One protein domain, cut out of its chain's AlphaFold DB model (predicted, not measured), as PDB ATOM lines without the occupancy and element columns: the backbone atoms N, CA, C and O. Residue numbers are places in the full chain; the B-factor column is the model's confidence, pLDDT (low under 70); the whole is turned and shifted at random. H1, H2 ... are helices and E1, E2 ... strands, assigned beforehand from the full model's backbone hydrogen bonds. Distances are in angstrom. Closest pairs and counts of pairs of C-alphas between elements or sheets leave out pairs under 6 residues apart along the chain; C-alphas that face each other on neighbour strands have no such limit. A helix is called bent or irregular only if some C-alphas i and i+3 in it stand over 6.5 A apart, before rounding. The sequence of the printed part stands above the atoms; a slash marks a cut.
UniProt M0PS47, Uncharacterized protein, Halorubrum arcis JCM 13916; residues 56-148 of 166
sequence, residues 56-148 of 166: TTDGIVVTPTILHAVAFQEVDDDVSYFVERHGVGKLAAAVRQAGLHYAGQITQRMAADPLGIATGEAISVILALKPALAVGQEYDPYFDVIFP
ATOM      1  N   THR A  56     377.916 271.871 269.505       85.88
ATOM      2  CA  THR A  56     376.736 271.356 268.806       85.88
ATOM      3  C   THR A  56     377.100 270.050 268.120       85.88
ATOM      4  O   THR A  56     377.974 270.035 267.257       85.88
ATOM      5  N   THR A  57     376.426 268.960 268.485       81.44
ATOM      6  CA  THR A  57     376.591 267.641 267.856       81.44
ATOM      7  C   THR A  57     375.249 266.931 267.782       81.44
ATOM      8  O   THR A  57     374.477 266.990 268.732       81.44
ATOM      9  N   ASP A  58     374.943 266.289 266.655       80.00
ATOM     10  CA  ASP A  58     373.750 265.440 266.480       80.00
ATOM     11  C   ASP A  58     372.420 266.068 266.960       80.00
ATOM     12  O   ASP A  58     371.547 265.398 267.505       80.00
ATOM     13  N   GLY A  59     372.260 267.387 266.784       74.25
ATOM     14  CA  GLY A  59     371.061 268.128 267.210       74.25
ATOM     15  C   GLY A  59     370.970 268.425 268.717       74.25
ATOM     16  O   GLY A  59     369.960 268.964 269.184       74.25
ATOM     17  N   ILE A  60     372.016 268.109 269.479       75.56
ATOM     18  CA  ILE A  60     372.192 268.480 270.882       75.56
ATOM     19  C   ILE A  60     373.171 269.652 270.949       75.56
ATOM     20  O   ILE A  60     374.275 269.594 270.406       75.56
ATOM     21  N   VAL A  61     372.756 270.721 271.627       86.88
ATOM     22  CA  VAL A  61     373.632 271.839 271.981       86.88
ATOM     23  C   VAL A  61     374.020 271.659 273.440       86.88
ATOM     24  O   VAL A  61     373.153 271.615 274.306       86.88
ATOM     25  N   VAL A  62     375.314 271.523 273.706       89.62
ATOM     26  CA  VAL A  62     375.893 271.477 275.046       89.62
ATOM     27  C   VAL A  62     376.404 272.871 275.385       89.62
ATOM     28  O   VAL A  62     377.332 273.374 274.748       89.62
ATOM     29  N   THR A  63     375.787 273.469 276.396       92.31
ATOM     30  CA  THR A  63     376.137 274.767 276.987       92.31
ATOM     31  C   THR A  63     376.401 274.581 278.492       92.31
ATOM     32  O   THR A  63     376.147 273.485 279.017       92.31
ATOM     33  N   PRO A  64     376.870 275.610 279.225       93.38
ATOM     34  CA  PRO A  64     376.906 275.591 280.683       93.38
ATOM     35  C   PRO A  64     375.613 275.075 281.333       93.38
ATOM     36  O   PRO A  64     375.688 274.191 282.180       93.38
ATOM     37  N   THR A  65     374.429 275.510 280.899       93.81
ATOM     38  CA  THR A  65     373.150 275.047 281.472       93.81
ATOM     39  C   THR A  65     372.987 273.528 281.379       93.81
ATOM     40  O   THR A  65     372.628 272.876 282.360       93.81
ATOM     41  N   ILE A  66     373.311 272.931 280.226       94.00
ATOM     42  CA  ILE A  66     373.229 271.473 280.039       94.00
ATOM     43  C   ILE A  66     374.271 270.749 280.891       94.00
ATOM     44  O   ILE A  66     373.950 269.751 281.532       94.00
ATOM     45  N   LEU A  67     375.505 271.256 280.947       92.62
ATOM     46  CA  LEU A  67     376.532 270.689 281.821       92.62
ATOM     47  C   LEU A  67     376.157 270.800 283.304       92.62
ATOM     48  O   LEU A  67     376.475 269.896 284.072       92.62
ATOM     49  N   HIS A  68     375.471 271.871 283.709       93.25
ATOM     50  CA  HIS A  68     374.959 272.013 285.068       93.25
ATOM     51  C   HIS A  68     373.918 270.948 285.365       93.25
ATOM     52  O   HIS A  68     374.046 270.264 286.369       93.25
ATOM     53  N   ALA A  69     372.939 270.759 284.478       95.50
ATOM     54  CA  ALA A  69     371.936 269.713 284.643       95.50
ATOM     55  C   ALA A  69     372.586 268.326 284.780       95.50
ATOM     56  O   ALA A  69     372.177 267.542 285.627       95.50
ATOM     57  N   VAL A  70     373.637 268.042 284.001       94.62
ATOM     58  CA  VAL A  70     374.414 266.799 284.135       94.62
ATOM     59  C   VAL A  70     375.123 266.728 285.486       94.62
ATOM     60  O   VAL A  70     375.062 265.697 286.140       94.62
ATOM     61  N   ALA A  71     375.784 267.796 285.931       91.75
ATOM     62  CA  ALA A  71     376.445 267.818 287.237       91.75
ATOM     63  C   ALA A  71     375.450 267.708 288.407       91.75
ATOM     64  O   ALA A  71     375.809 267.212 289.470       91.75
ATOM     65  N   PHE A  72     374.203 268.137 288.207       92.81
ATOM     66  CA  PHE A  72     373.157 268.110 289.227       92.81
ATOM     67  C   PHE A  72     372.764 266.682 289.637       92.81
ATOM     68  O   PHE A  72     372.292 266.486 290.750       92.81
ATOM     69  N   GLN A  73     373.060 265.677 288.802       94.25
ATOM     70  CA  GLN A  73     372.882 264.262 289.151       94.25
ATOM     71  C   GLN A  73     373.670 263.842 290.407       94.25
ATOM     72  O   GLN A  73     373.290 262.894 291.076       94.25
ATOM     73  N   GLU A  74     374.753 264.548 290.750       91.06
ATOM     74  CA  GLU A  74     375.572 264.235 291.929       91.06
ATOM     75  C   GLU A  74     374.922 264.691 293.249       91.06
ATOM     76  O   GLU A  74     375.408 264.347 294.327       91.06
ATOM     77  N   VAL A  75     373.866 265.511 293.183       91.56
ATOM     78  CA  VAL A  75     373.237 266.142 294.358       91.56
ATOM     79  C   VAL A  75     371.712 266.027 294.391       91.56
ATOM     80  O   VAL A  75     371.123 266.279 295.440       91.56
ATOM     81  N   ASP A  76     371.077 265.663 293.277       97.00
ATOM     82  CA  ASP A  76     369.629 265.518 293.151       97.00
ATOM     83  C   ASP A  76     369.260 264.101 292.680       97.00
ATOM     84  O   ASP A  76     369.604 263.677 291.572       97.00
ATOM     85  N   ASP A  77     368.552 263.371 293.546       97.75
ATOM     86  CA  ASP A  77     368.195 261.964 293.335       97.75
ATOM     87  C   ASP A  77     367.256 261.763 292.135       97.75
ATOM     88  O   ASP A  77     367.357 260.748 291.441       97.75
ATOM     89  N   ASP A  78     366.354 262.714 291.856       98.06
ATOM     90  CA  ASP A  78     365.424 262.621 290.728       98.06
ATOM     91  C   ASP A  78     366.177 262.779 289.399       98.06
ATOM     92  O   ASP A  78     365.922 262.040 288.441       98.06
ATOM     93  N   VAL A  79     367.153 263.694 289.339       98.00
ATOM     94  CA  VAL A  79     368.038 263.827 288.173       98.00
ATOM     95  C   VAL A  79     368.955 262.614 288.029       98.00
ATOM     96  O   VAL A  79     369.084 262.105 286.912       98.00
ATOM     97  N   SER A  80     369.537 262.109 289.121       98.06
ATOM     98  CA  SER A  80     370.352 260.886 289.094       98.06
ATOM     99  C   SER A  80     369.564 259.707 288.532       98.06
ATOM    100  O   SER A  80     369.962 259.102 287.532       98.06
ATOM    101  N   TYR A  81     368.384 259.439 289.096       97.81
ATOM    102  CA  TYR A  81     367.506 258.360 288.652       97.81
ATOM    103  C   TYR A  81     367.135 258.493 287.169       97.81
ATOM    104  O   TYR A  81     367.159 257.516 286.409       97.81
ATOM    105  N   PHE A  82     366.820 259.713 286.728       98.25
ATOM    106  CA  PHE A  82     366.478 259.979 285.339       98.25
ATOM    107  C   PHE A  82     367.649 259.700 284.386       98.25
ATOM    108  O   PHE A  82     367.465 259.068 283.338       98.25
ATOM    109  N   VAL A  83     368.858 260.156 284.732       97.75
ATOM    110  CA  VAL A  83     370.065 259.952 283.918       97.75
ATOM    111  C   VAL A  83     370.446 258.478 283.861       97.75
ATOM    112  O   VAL A  83     370.741 257.985 282.773       97.75
ATOM    113  N   GLU A  84     370.375 257.747 284.971       97.50
ATOM    114  CA  GLU A  84     370.636 256.303 284.999       97.50
ATOM    115  C   GLU A  84     369.704 255.529 284.057       97.50
ATOM    116  O   GLU A  84     370.121 254.583 283.384       97.50
ATOM    117  N   ARG A  85     368.434 255.940 283.983       97.69
ATOM    118  CA  ARG A  85     367.411 255.240 283.202       97.69
ATOM    119  C   ARG A  85     367.379 255.636 281.728       97.69
ATOM    120  O   ARG A  85     367.108 254.782 280.882       97.69
ATOM    121  N   HIS A  86     367.620 256.910 281.409       97.06
ATOM    122  CA  HIS A  86     367.424 257.452 280.054       97.06
ATOM    123  C   HIS A  86     368.671 258.066 279.417       97.06
ATOM    124  O   HIS A  86     368.659 258.354 278.216       97.06
ATOM    125  N   GLY A  87     369.738 258.260 280.186       95.19
ATOM    126  CA  GLY A  87     370.993 258.851 279.742       95.19
ATOM    127  C   GLY A  87     370.959 260.374 279.566       95.19
ATOM    128  O   GLY A  87     369.913 261.022 279.472       95.19
ATOM    129  N   VAL A  88     372.156 260.951 279.442       93.31
ATOM    130  CA  VAL A  88     372.383 262.404 279.320       93.31
ATOM    131  C   VAL A  88     371.700 263.017 278.089       93.31
ATOM    132  O   VAL A  88     371.216 264.145 278.139       93.31
ATOM    133  N   GLY A  89     371.595 262.271 276.984       91.50
ATOM    134  CA  GLY A  89     370.916 262.754 275.778       91.50
ATOM    135  C   GLY A  89     369.439 263.074 276.023       91.50
ATOM    136  O   GLY A  89     368.948 264.111 275.574       91.50
ATOM    137  N   LYS A  90     368.734 262.229 276.792       95.19
ATOM    138  CA  LYS A  90     367.345 262.517 277.168       95.19
ATOM    139  C   LYS A  90     367.262 263.585 278.258       95.19
ATOM    140  O   LYS A  90     366.307 264.353 278.248       95.19
ATOM    141  N   LEU A  91     368.269 263.712 279.129       96.44
ATOM    142  CA  LEU A  91     368.330 264.819 280.093       96.44
ATOM    143  C   LEU A  91     368.348 266.175 279.377       96.44
ATOM    144  O   LEU A  91     367.598 267.070 279.748       96.44
ATOM    145  N   ALA A  92     369.111 266.315 278.290       94.44
ATOM    146  CA  ALA A  92     369.094 267.538 277.488       94.44
ATOM    147  C   ALA A  92     367.704 267.836 276.882       94.44
ATOM    148  O   ALA A  92     367.308 268.995 276.746       94.44
ATOM    149  N   ALA A  93     366.928 266.803 276.531       95.06
ATOM    150  CA  ALA A  93     365.531 266.975 276.130       95.06
ATOM    151  C   ALA A  93     364.636 267.379 277.316       95.06
ATOM    152  O   ALA A  93     363.780 268.247 277.153       95.06
ATOM    153  N   ALA A  94     364.859 266.812 278.506       97.44
ATOM    154  CA  ALA A  94     364.141 267.171 279.728       97.44
ATOM    155  C   ALA A  94     364.401 268.626 280.140       97.44
ATOM    156  O   ALA A  94     363.447 269.327 280.453       97.44
ATOM    157  N   VAL A  95     365.638 269.127 280.025       97.31
ATOM    158  CA  VAL A  95     365.967 270.552 280.236       97.31
ATOM    159  C   VAL A  95     365.142 271.447 279.311       97.31
ATOM    160  O   VAL A  95     364.574 272.440 279.761       97.31
ATOM    161  N   ARG A  96     364.996 271.065 278.034       95.56
ATOM    162  CA  ARG A  96     364.148 271.805 277.086       95.56
ATOM    163  C   ARG A  96     362.674 271.803 277.494       95.56
ATOM    164  O   ARG A  96     362.032 272.848 277.467       95.56
ATOM    165  N   GLN A  97     362.144 270.653 277.908       97.50
ATOM    166  CA  GLN A  97     360.768 270.559 278.405       97.50
ATOM    167  C   GLN A  97     360.560 271.337 279.712       97.50
ATOM    168  O   GLN A  97     359.506 271.938 279.904       97.50
ATOM    169  N   ALA A  98     361.562 271.369 280.590       98.00
ATOM    170  CA  ALA A  98     361.506 272.133 281.827       98.00
ATOM    171  C   ALA A  98     361.473 273.637 281.538       98.00
ATOM    172  O   ALA A  98     360.650 274.337 282.118       98.00
ATOM    173  N   GLY A  99     362.264 274.125 280.577       97.62
ATOM    174  CA  GLY A  99     362.163 275.513 280.118       97.62
ATOM    175  C   GLY A  99     360.764 275.862 279.602       97.62
ATOM    176  O   GLY A  99     360.190 276.850 280.040       97.62
ATOM    177  N   LEU A 100     360.151 275.013 278.766       97.81
ATOM    178  CA  LEU A 100     358.760 275.215 278.317       97.81
ATOM    179  C   LEU A 100     357.766 275.256 279.485       97.81
ATOM    180  O   LEU A 100     356.794 276.013 279.451       97.81
ATOM    181  N   HIS A 101     357.990 274.436 280.515       97.69
ATOM    182  CA  HIS A 101     357.157 274.437 281.709       97.69
ATOM    183  C   HIS A 101     357.290 275.745 282.500       97.69
ATOM    184  O   HIS A 101     356.271 276.359 282.817       97.69
ATOM    185  N   TYR A 102     358.517 276.189 282.780       97.75
ATOM    186  CA  TYR A 102     358.783 277.425 283.526       97.75
ATOM    187  C   TYR A 102     358.512 278.701 282.715       97.75
ATOM    188  O   TYR A 102     358.325 279.760 283.300       97.75
ATOM    189  N   ALA A 103     358.397 278.597 281.390       97.06
ATOM    190  CA  ALA A 103     357.837 279.638 280.524       97.06
ATOM    191  C   ALA A 103     356.292 279.635 280.481       97.06
ATOM    192  O   ALA A 103     355.681 280.368 279.708       97.06
ATOM    193  N   GLY A 104     355.629 278.755 281.241       96.50
ATOM    194  CA  GLY A 104     354.167 278.651 281.280       96.50
ATOM    195  C   GLY A 104     353.522 278.076 280.013       96.50
ATOM    196  O   GLY A 104     352.296 278.072 279.901       96.50
ATOM    197  N   GLN A 105     354.308 277.563 279.062       97.19
ATOM    198  CA  GLN A 105     353.799 277.060 277.781       97.19
ATOM    199  C   GLN A 105     353.186 275.663 277.892       97.19
ATOM    200  O   GLN A 105     352.263 275.316 277.153       97.19
ATOM    201  N   ILE A 106     353.693 274.853 278.822       97.12
ATOM    202  CA  ILE A 106     353.176 273.515 279.099       97.12
ATOM    203  C   ILE A 106     353.051 273.274 280.601       97.12
ATOM    204  O   ILE A 106     353.753 273.854 281.431       97.12
ATOM    205  N   THR A 107     352.185 272.336 280.970       96.75
ATOM    206  CA  THR A 107     352.226 271.775 282.324       96.75
ATOM    207  C   THR A 107     353.336 270.727 282.419       96.75
ATOM    208  O   THR A 107     353.591 270.004 281.457       96.75
ATOM    209  N   GLN A 108     353.914 270.545 283.605       93.00
ATOM    210  CA  GLN A 108     354.822 269.433 283.933       93.00
ATOM    211  C   GLN A 108     354.306 268.042 283.497       93.00
ATOM    212  O   GLN A 108     355.085 267.184 283.096       93.00
ATOM    213  N   ARG A 109     352.981 267.819 283.490       94.31
ATOM    214  CA  ARG A 109     352.370 266.566 283.005       94.31
ATOM    215  C   ARG A 109     352.551 266.373 281.499       94.31
ATOM    216  O   ARG A 109     352.774 265.252 281.053       94.31
ATOM    217  N   MET A 110     352.419 267.449 280.726       97.56
ATOM    218  CA  MET A 110     352.494 267.411 279.262       97.56
ATOM    219  C   MET A 110     353.908 267.105 278.758       97.56
ATOM    220  O   MET A 110     354.047 266.650 277.630       97.56
ATOM    221  N   ALA A 111     354.939 267.284 279.591       97.62
ATOM    222  CA  ALA A 111     356.320 266.932 279.257       97.62
ATOM    223  C   ALA A 111     356.547 265.415 279.094       97.62
ATOM    224  O   ALA A 111     357.546 265.003 278.504       97.62
ATOM    225  N   ALA A 112     355.633 264.571 279.586       97.81
ATOM    226  CA  ALA A 112     355.767 263.119 279.509       97.81
ATOM    227  C   ALA A 112     355.748 262.590 278.066       97.81
ATOM    228  O   ALA A 112     356.590 261.761 277.713       97.81
ATOM    229  N   ASP A 113     354.834 263.097 277.232       97.44
ATOM    230  CA  ASP A 113     354.652 262.602 275.863       97.44
ATOM    231  C   ASP A 113     355.875 262.909 274.975       97.44
ATOM    232  O   ASP A 113     356.388 261.976 274.353       97.44
ATOM    233  N   PRO A 114     356.430 264.143 274.951       96.56
ATOM    234  CA  PRO A 114     357.647 264.438 274.191       96.56
ATOM    235  C   PRO A 114     358.884 263.667 274.668       96.56
ATOM    236  O   PRO A 114     359.771 263.375 273.867       96.56
ATOM    237  N   LEU A 115     358.965 263.332 275.959       96.94
ATOM    238  CA  LEU A 115     360.076 262.553 276.519       96.94
ATOM    239  C   LEU A 115     359.895 261.036 276.332       96.94
ATOM    240  O   LEU A 115     360.868 260.274 276.441       96.94
ATOM    241  N   GLY A 116     358.670 260.589 276.046       97.69
ATOM    242  CA  GLY A 116     358.312 259.179 275.932       97.69
ATOM    243  C   GLY A 116     358.524 258.418 277.244       97.69
ATOM    244  O   GLY A 116     359.116 257.337 277.231       97.69
ATOM    245  N   ILE A 117     358.114 259.002 278.373       97.75
ATOM    246  CA  ILE A 117     358.302 258.446 279.726       97.75
ATOM    247  C   ILE A 117     357.003 258.477 280.536       97.75
ATOM    248  O   ILE A 117     356.009 259.078 280.134       97.75
ATOM    249  N   ALA A 118     357.004 257.831 281.704       97.56
ATOM    250  CA  ALA A 118     355.855 257.859 282.599       97.56
ATOM    251  C   ALA A 118     355.608 259.275 283.142       97.56
ATOM    252  O   ALA A 118     356.540 259.986 283.505       97.56
ATOM    253  N   THR A 119     354.338 259.664 283.283       97.94
ATOM    254  CA  THR A 119     353.960 260.997 283.774       97.94
ATOM    255  C   THR A 119     354.585 261.363 285.119       97.94
ATOM    256  O   THR A 119     355.016 262.496 285.287       97.94
ATOM    257  N   GLY A 120     354.629 260.427 286.073       97.62
ATOM    258  CA  GLY A 120     355.226 260.691 287.387       97.62
ATOM    259  C   GLY A 120     356.717 261.011 287.288       97.62
ATOM    260  O   GLY A 120     357.176 261.967 287.893       97.62
ATOM    261  N   GLU A 121     357.435 260.270 286.446       97.44
ATOM    262  CA  GLU A 121     358.863 260.476 286.200       97.44
ATOM    263  C   GLU A 121     359.137 261.804 285.479       97.44
ATOM    264  O   GLU A 121     360.065 262.522 285.838       97.44
ATOM    265  N   ALA A 122     358.289 262.168 284.509       97.94
ATOM    266  CA  ALA A 122     358.354 263.473 283.858       97.94
ATOM    267  C   ALA A 122     358.150 264.614 284.857       97.94
ATOM    268  O   ALA A 122     358.900 265.577 284.845       97.94
ATOM    269  N   ILE A 123     357.160 264.497 285.743       98.25
ATOM    270  CA  ILE A 123     356.904 265.508 286.772       98.25
ATOM    271  C   ILE A 123     358.133 265.689 287.670       98.25
ATOM    272  O   ILE A 123     358.594 266.819 287.816       98.25
ATOM    273  N   SER A 124     358.689 264.596 288.205       98.06
ATOM    274  CA  SER A 124     359.867 264.641 289.080       98.06
ATOM    275  C   SER A 124     361.047 265.361 288.427       98.06
ATOM    276  O   SER A 124     361.511 266.375 288.942       98.06
ATOM    277  N   VAL A 125     361.485 264.911 287.244       98.12
ATOM    278  CA  VAL A 125     362.678 265.489 286.601       98.12
ATOM    279  C   VAL A 125     362.468 266.947 286.176       98.12
ATOM    280  O   VAL A 125     363.380 267.762 286.281       98.12
ATOM    281  N   ILE A 126     361.269 267.311 285.709       98.12
ATOM    282  CA  ILE A 126     360.980 268.680 285.253       98.12
ATOM    283  C   ILE A 126     361.050 269.667 286.417       98.12
ATOM    284  O   ILE A 126     361.603 270.759 286.264       98.12
ATOM    285  N   LEU A 127     360.522 269.284 287.580       97.31
ATOM    286  CA  LEU A 127     360.598 270.113 288.776       97.31
ATOM    287  C   LEU A 127     362.028 270.194 289.317       97.31
ATOM    288  O   LEU A 127     362.490 271.298 289.613       97.31
ATOM    289  N   ALA A 128     362.743 269.067 289.363       97.69
ATOM    290  CA  ALA A 128     364.126 268.998 289.836       97.69
ATOM    291  C   ALA A 128     365.085 269.891 289.027       97.69
ATOM    292  O   ALA A 128     366.042 270.435 289.564       97.69
ATOM    293  N   LEU A 129     364.807 270.135 287.742       97.94
ATOM    294  CA  LEU A 129     365.661 270.953 286.873       97.94
ATOM    295  C   LEU A 129     365.552 272.475 287.088       97.94
ATOM    296  O   LEU A 129     366.301 273.223 286.451       97.94
ATOM    297  N   LYS A 130     364.683 272.959 287.993       96.44
ATOM    298  CA  LYS A 130     364.542 274.398 288.304       96.44
ATOM    299  C   LYS A 130     365.881 275.091 288.604       96.44
ATOM    300  O   LYS A 130     366.139 276.128 287.993       96.44
ATOM    301  N   PRO A 131     366.755 274.565 289.489       94.75
ATOM    302  CA  PRO A 131     367.981 275.264 289.874       94.75
ATOM    303  C   PRO A 131     368.974 275.392 288.715       94.75
ATOM    304  O   PRO A 131     369.606 276.434 288.555       94.75
ATOM    305  N   ALA A 132     369.076 274.362 287.868       94.62
ATOM    306  CA  ALA A 132     369.939 274.396 286.693       94.62
ATOM    307  C   ALA A 132     369.480 275.463 285.689       94.62
ATOM    308  O   ALA A 132     370.320 276.186 285.152       94.62
ATOM    309  N   LEU A 133     368.165 275.596 285.475       95.94
ATOM    310  CA  LEU A 133     367.600 276.632 284.611       95.94
ATOM    311  C   LEU A 133     367.770 278.035 285.199       95.94
ATOM    312  O   LEU A 133     368.104 278.946 284.452       95.94
ATOM    313  N   ALA A 134     367.591 278.208 286.511       94.31
ATOM    314  CA  ALA A 134     367.756 279.503 287.173       94.31
ATOM    315  C   ALA A 134     369.190 280.028 287.057       94.31
ATOM    316  O   ALA A 134     369.410 281.149 286.608       94.31
ATOM    317  N   VAL A 135     370.175 279.185 287.373       92.00
ATOM    318  CA  VAL A 135     371.591 279.543 287.215       92.00
ATOM    319  C   VAL A 135     371.951 279.709 285.736       92.00
ATOM    320  O   VAL A 135     372.711 280.604 285.380       92.00
ATOM    321  N   GLY A 136     371.395 278.872 284.857       92.81
ATOM    322  CA  GLY A 136     371.586 278.998 283.414       92.81
ATOM    323  C   GLY A 136     371.100 280.343 282.874       92.81
ATOM    324  O   GLY A 136     371.838 281.016 282.170       92.81
ATOM    325  N   GLN A 137     369.897 280.773 283.251       93.50
ATOM    326  CA  GLN A 137     369.324 282.039 282.796       93.50
ATOM    327  C   GLN A 137     370.170 283.246 283.220       93.50
ATOM    328  O   GLN A 137     370.298 284.205 282.464       93.50
ATOM    329  N   GLU A 138     370.749 283.202 284.419       91.00
ATOM    330  CA  GLU A 138     371.551 284.303 284.951       91.00
ATOM    331  C   GLU A 138     372.971 284.345 284.362       91.00
ATOM    332  O   GLU A 138     373.512 285.431 284.144       91.00
ATOM    333  N   TYR A 139     373.577 283.184 284.085       90.44
ATOM    334  CA  TYR A 139     375.019 283.100 283.829       90.44
ATOM    335  C   TYR A 139     375.435 282.383 282.533       90.44
ATOM    336  O   TYR A 139     376.602 282.475 282.151       90.44
ATOM    337  N   ASP A 140     374.554 281.644 281.854       91.69
ATOM    338  CA  ASP A 140     374.884 280.979 280.588       91.69
ATOM    339  C   ASP A 140     374.730 281.960 279.410       91.69
ATOM    340  O   ASP A 140     373.606 282.305 279.041       91.69
ATOM    341  N   PRO A 141     375.825 282.382 278.748       92.00
ATOM    342  CA  PRO A 141     375.749 283.318 277.625       92.00
ATOM    343  C   PRO A 141     375.088 282.724 276.372       92.00
ATOM    344  O   PRO A 141     374.906 283.440 275.392       92.00
ATOM    345  N   TYR A 142     374.780 281.425 276.376       93.12
ATOM    346  CA  TYR A 142     374.114 280.717 275.286       93.12
ATOM    347  C   TYR A 142     372.743 280.172 275.700       93.12
ATOM    348  O   TYR A 142     372.241 279.238 275.069       93.12
ATOM    349  N   PHE A 143     372.145 280.700 276.774       93.94
ATOM    350  CA  PHE A 143     370.839 280.252 277.264       93.94
ATOM    351  C   PHE A 143     369.747 280.365 276.186       93.94
ATOM    352  O   PHE A 143     368.958 279.442 275.981       93.94
ATOM    353  N   ASP A 144     369.775 281.452 275.418       94.75
ATOM    354  CA  ASP A 144     368.928 281.705 274.249       94.75
ATOM    355  C   ASP A 144     369.090 280.644 273.147       94.75
ATOM    356  O   ASP A 144     368.130 280.288 272.477       94.75
ATOM    357  N   VAL A 145     370.271 280.048 272.984       92.38
ATOM    358  CA  VAL A 145     370.488 278.971 272.003       92.38
ATOM    359  C   VAL A 145     369.695 277.711 272.370       92.38
ATOM    360  O   VAL A 145     369.272 276.964 271.484       92.38
ATOM    361  N   ILE A 146     369.489 277.459 273.665       92.31
ATOM    362  CA  ILE A 146     368.666 276.343 274.159       92.31
ATOM    363  C   ILE A 146     367.174 276.706 274.084       92.31
ATOM    364  O   ILE A 146     366.339 275.827 273.855       92.31
ATOM    365  N   PHE A 147     366.860 277.997 274.244       94.44
ATOM    366  CA  PHE A 147     365.514 278.546 274.412       94.44
ATOM    367  C   PHE A 147     365.231 279.749 273.483       94.44
ATOM    368  O   PHE A 147     364.877 280.820 273.978       94.44
ATOM    369  N   PRO A 148     365.323 279.601 272.145       89.81
ATOM    370  CA  PRO A 148     365.394 280.730 271.199       89.81
ATOM    371  C   PRO A 148     364.143 281.611 271.116       89.81
ATOM    372  O   PRO A 148     364.190 282.683 270.520       89.81
TER     373      PRO A 148
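This is residues 56 to 148 of the 166 residues of an uncharacterized protein of Halorubrum arcis JCM 13916 (UniProt M0PS47). What does the model look like? It is a compact cluster of crossed helices round one arm of a bent helix: H2b runs through the middle, H4 and H5 follow one another across it, H1 packs beside H5, and the other arm, H2a, folds back from H2b and packs on H4. The small helices H3 and H6 and the short strand E1 lie round this core. What is it made of, and how large is it? The printed part has 93 residues with one named strand and six named helices in the order E1, H1, H2, H3, H4, H5, H6, and its class is mostly helix. It is compact, with a radius of gyration of the C-alphas of 11.9 A and a rounded outline of 32 by 29 by 26 A.

Where is the longest helix? H2, residues 77 to 102, was assigned as one helix by its hydrogen bonds but is bent, with C-alphas 85 and 88 9.5 A apart. Its arms are H2a, residues 77 to 85, 12.2 A long, and H2b, residues 88 to 102, 20.7 A long, ending at C-alpha 102 (358.783, 277.425, 283.526). Where are the others? E1 is residues 60 to 62, starting at C-alpha 60 (372.192, 268.480, 270.882), and H1 is residues 64 to 72. H3 is residues 112 to 115, H4 residues 119 to 128 and H5 residues 130 to 139, the last two each 14.3 A long, and H6 is residues 143 to 146, ending at C-alpha 146 (368.666, 276.343, 274.159).

What touches H2b? H4 touches it about perpendicular at 80 degrees, the closest C-alphas being those of Ala 98 and Ile 126, 4.9 A apart. H1 touches it at 72 degrees, only just about perpendicular, with C-alphas of Ile 66 and Ala 92 closest at 6.3 A. What lies farther out? H1 and H5 touch, opposite ways at a shallow tilt of 33 degrees, only just short of steep, with C-alphas of Thr 65 and Gly 136 4.7 A apart. H2a and H4 touch at a steep tilt of 55 degrees, opposite ways, Asp 78 and Val 125 having the closest C-alphas, at 5.7 A; H3 touches H4, closest at the C-alphas of Ala 112 and Ala 122, 5.1 A. Where are E1 and H6? E1 pairs with no named strand, and its closest C-alpha to H6 is that of Val 61, 7.0 A from that of Ile 146. How do the backbones run? In H1, H2a, H2b, H4 and H5 every O i to N i+4 pair is within hydrogen-bond range, while H3 and H6 are too short for such a pair.

How far does it reach? The two C-alphas farthest apart, those of Ala 118 and Pro 141, are 32.7 A apart. Is anything missing or uncertain? The printed part has no cut and no long link; the link from H2 to H3 is short, with 9 residues, and the other links are tight. The mean pLDDT of the printed part is 94.5, and no printed residue is under 70.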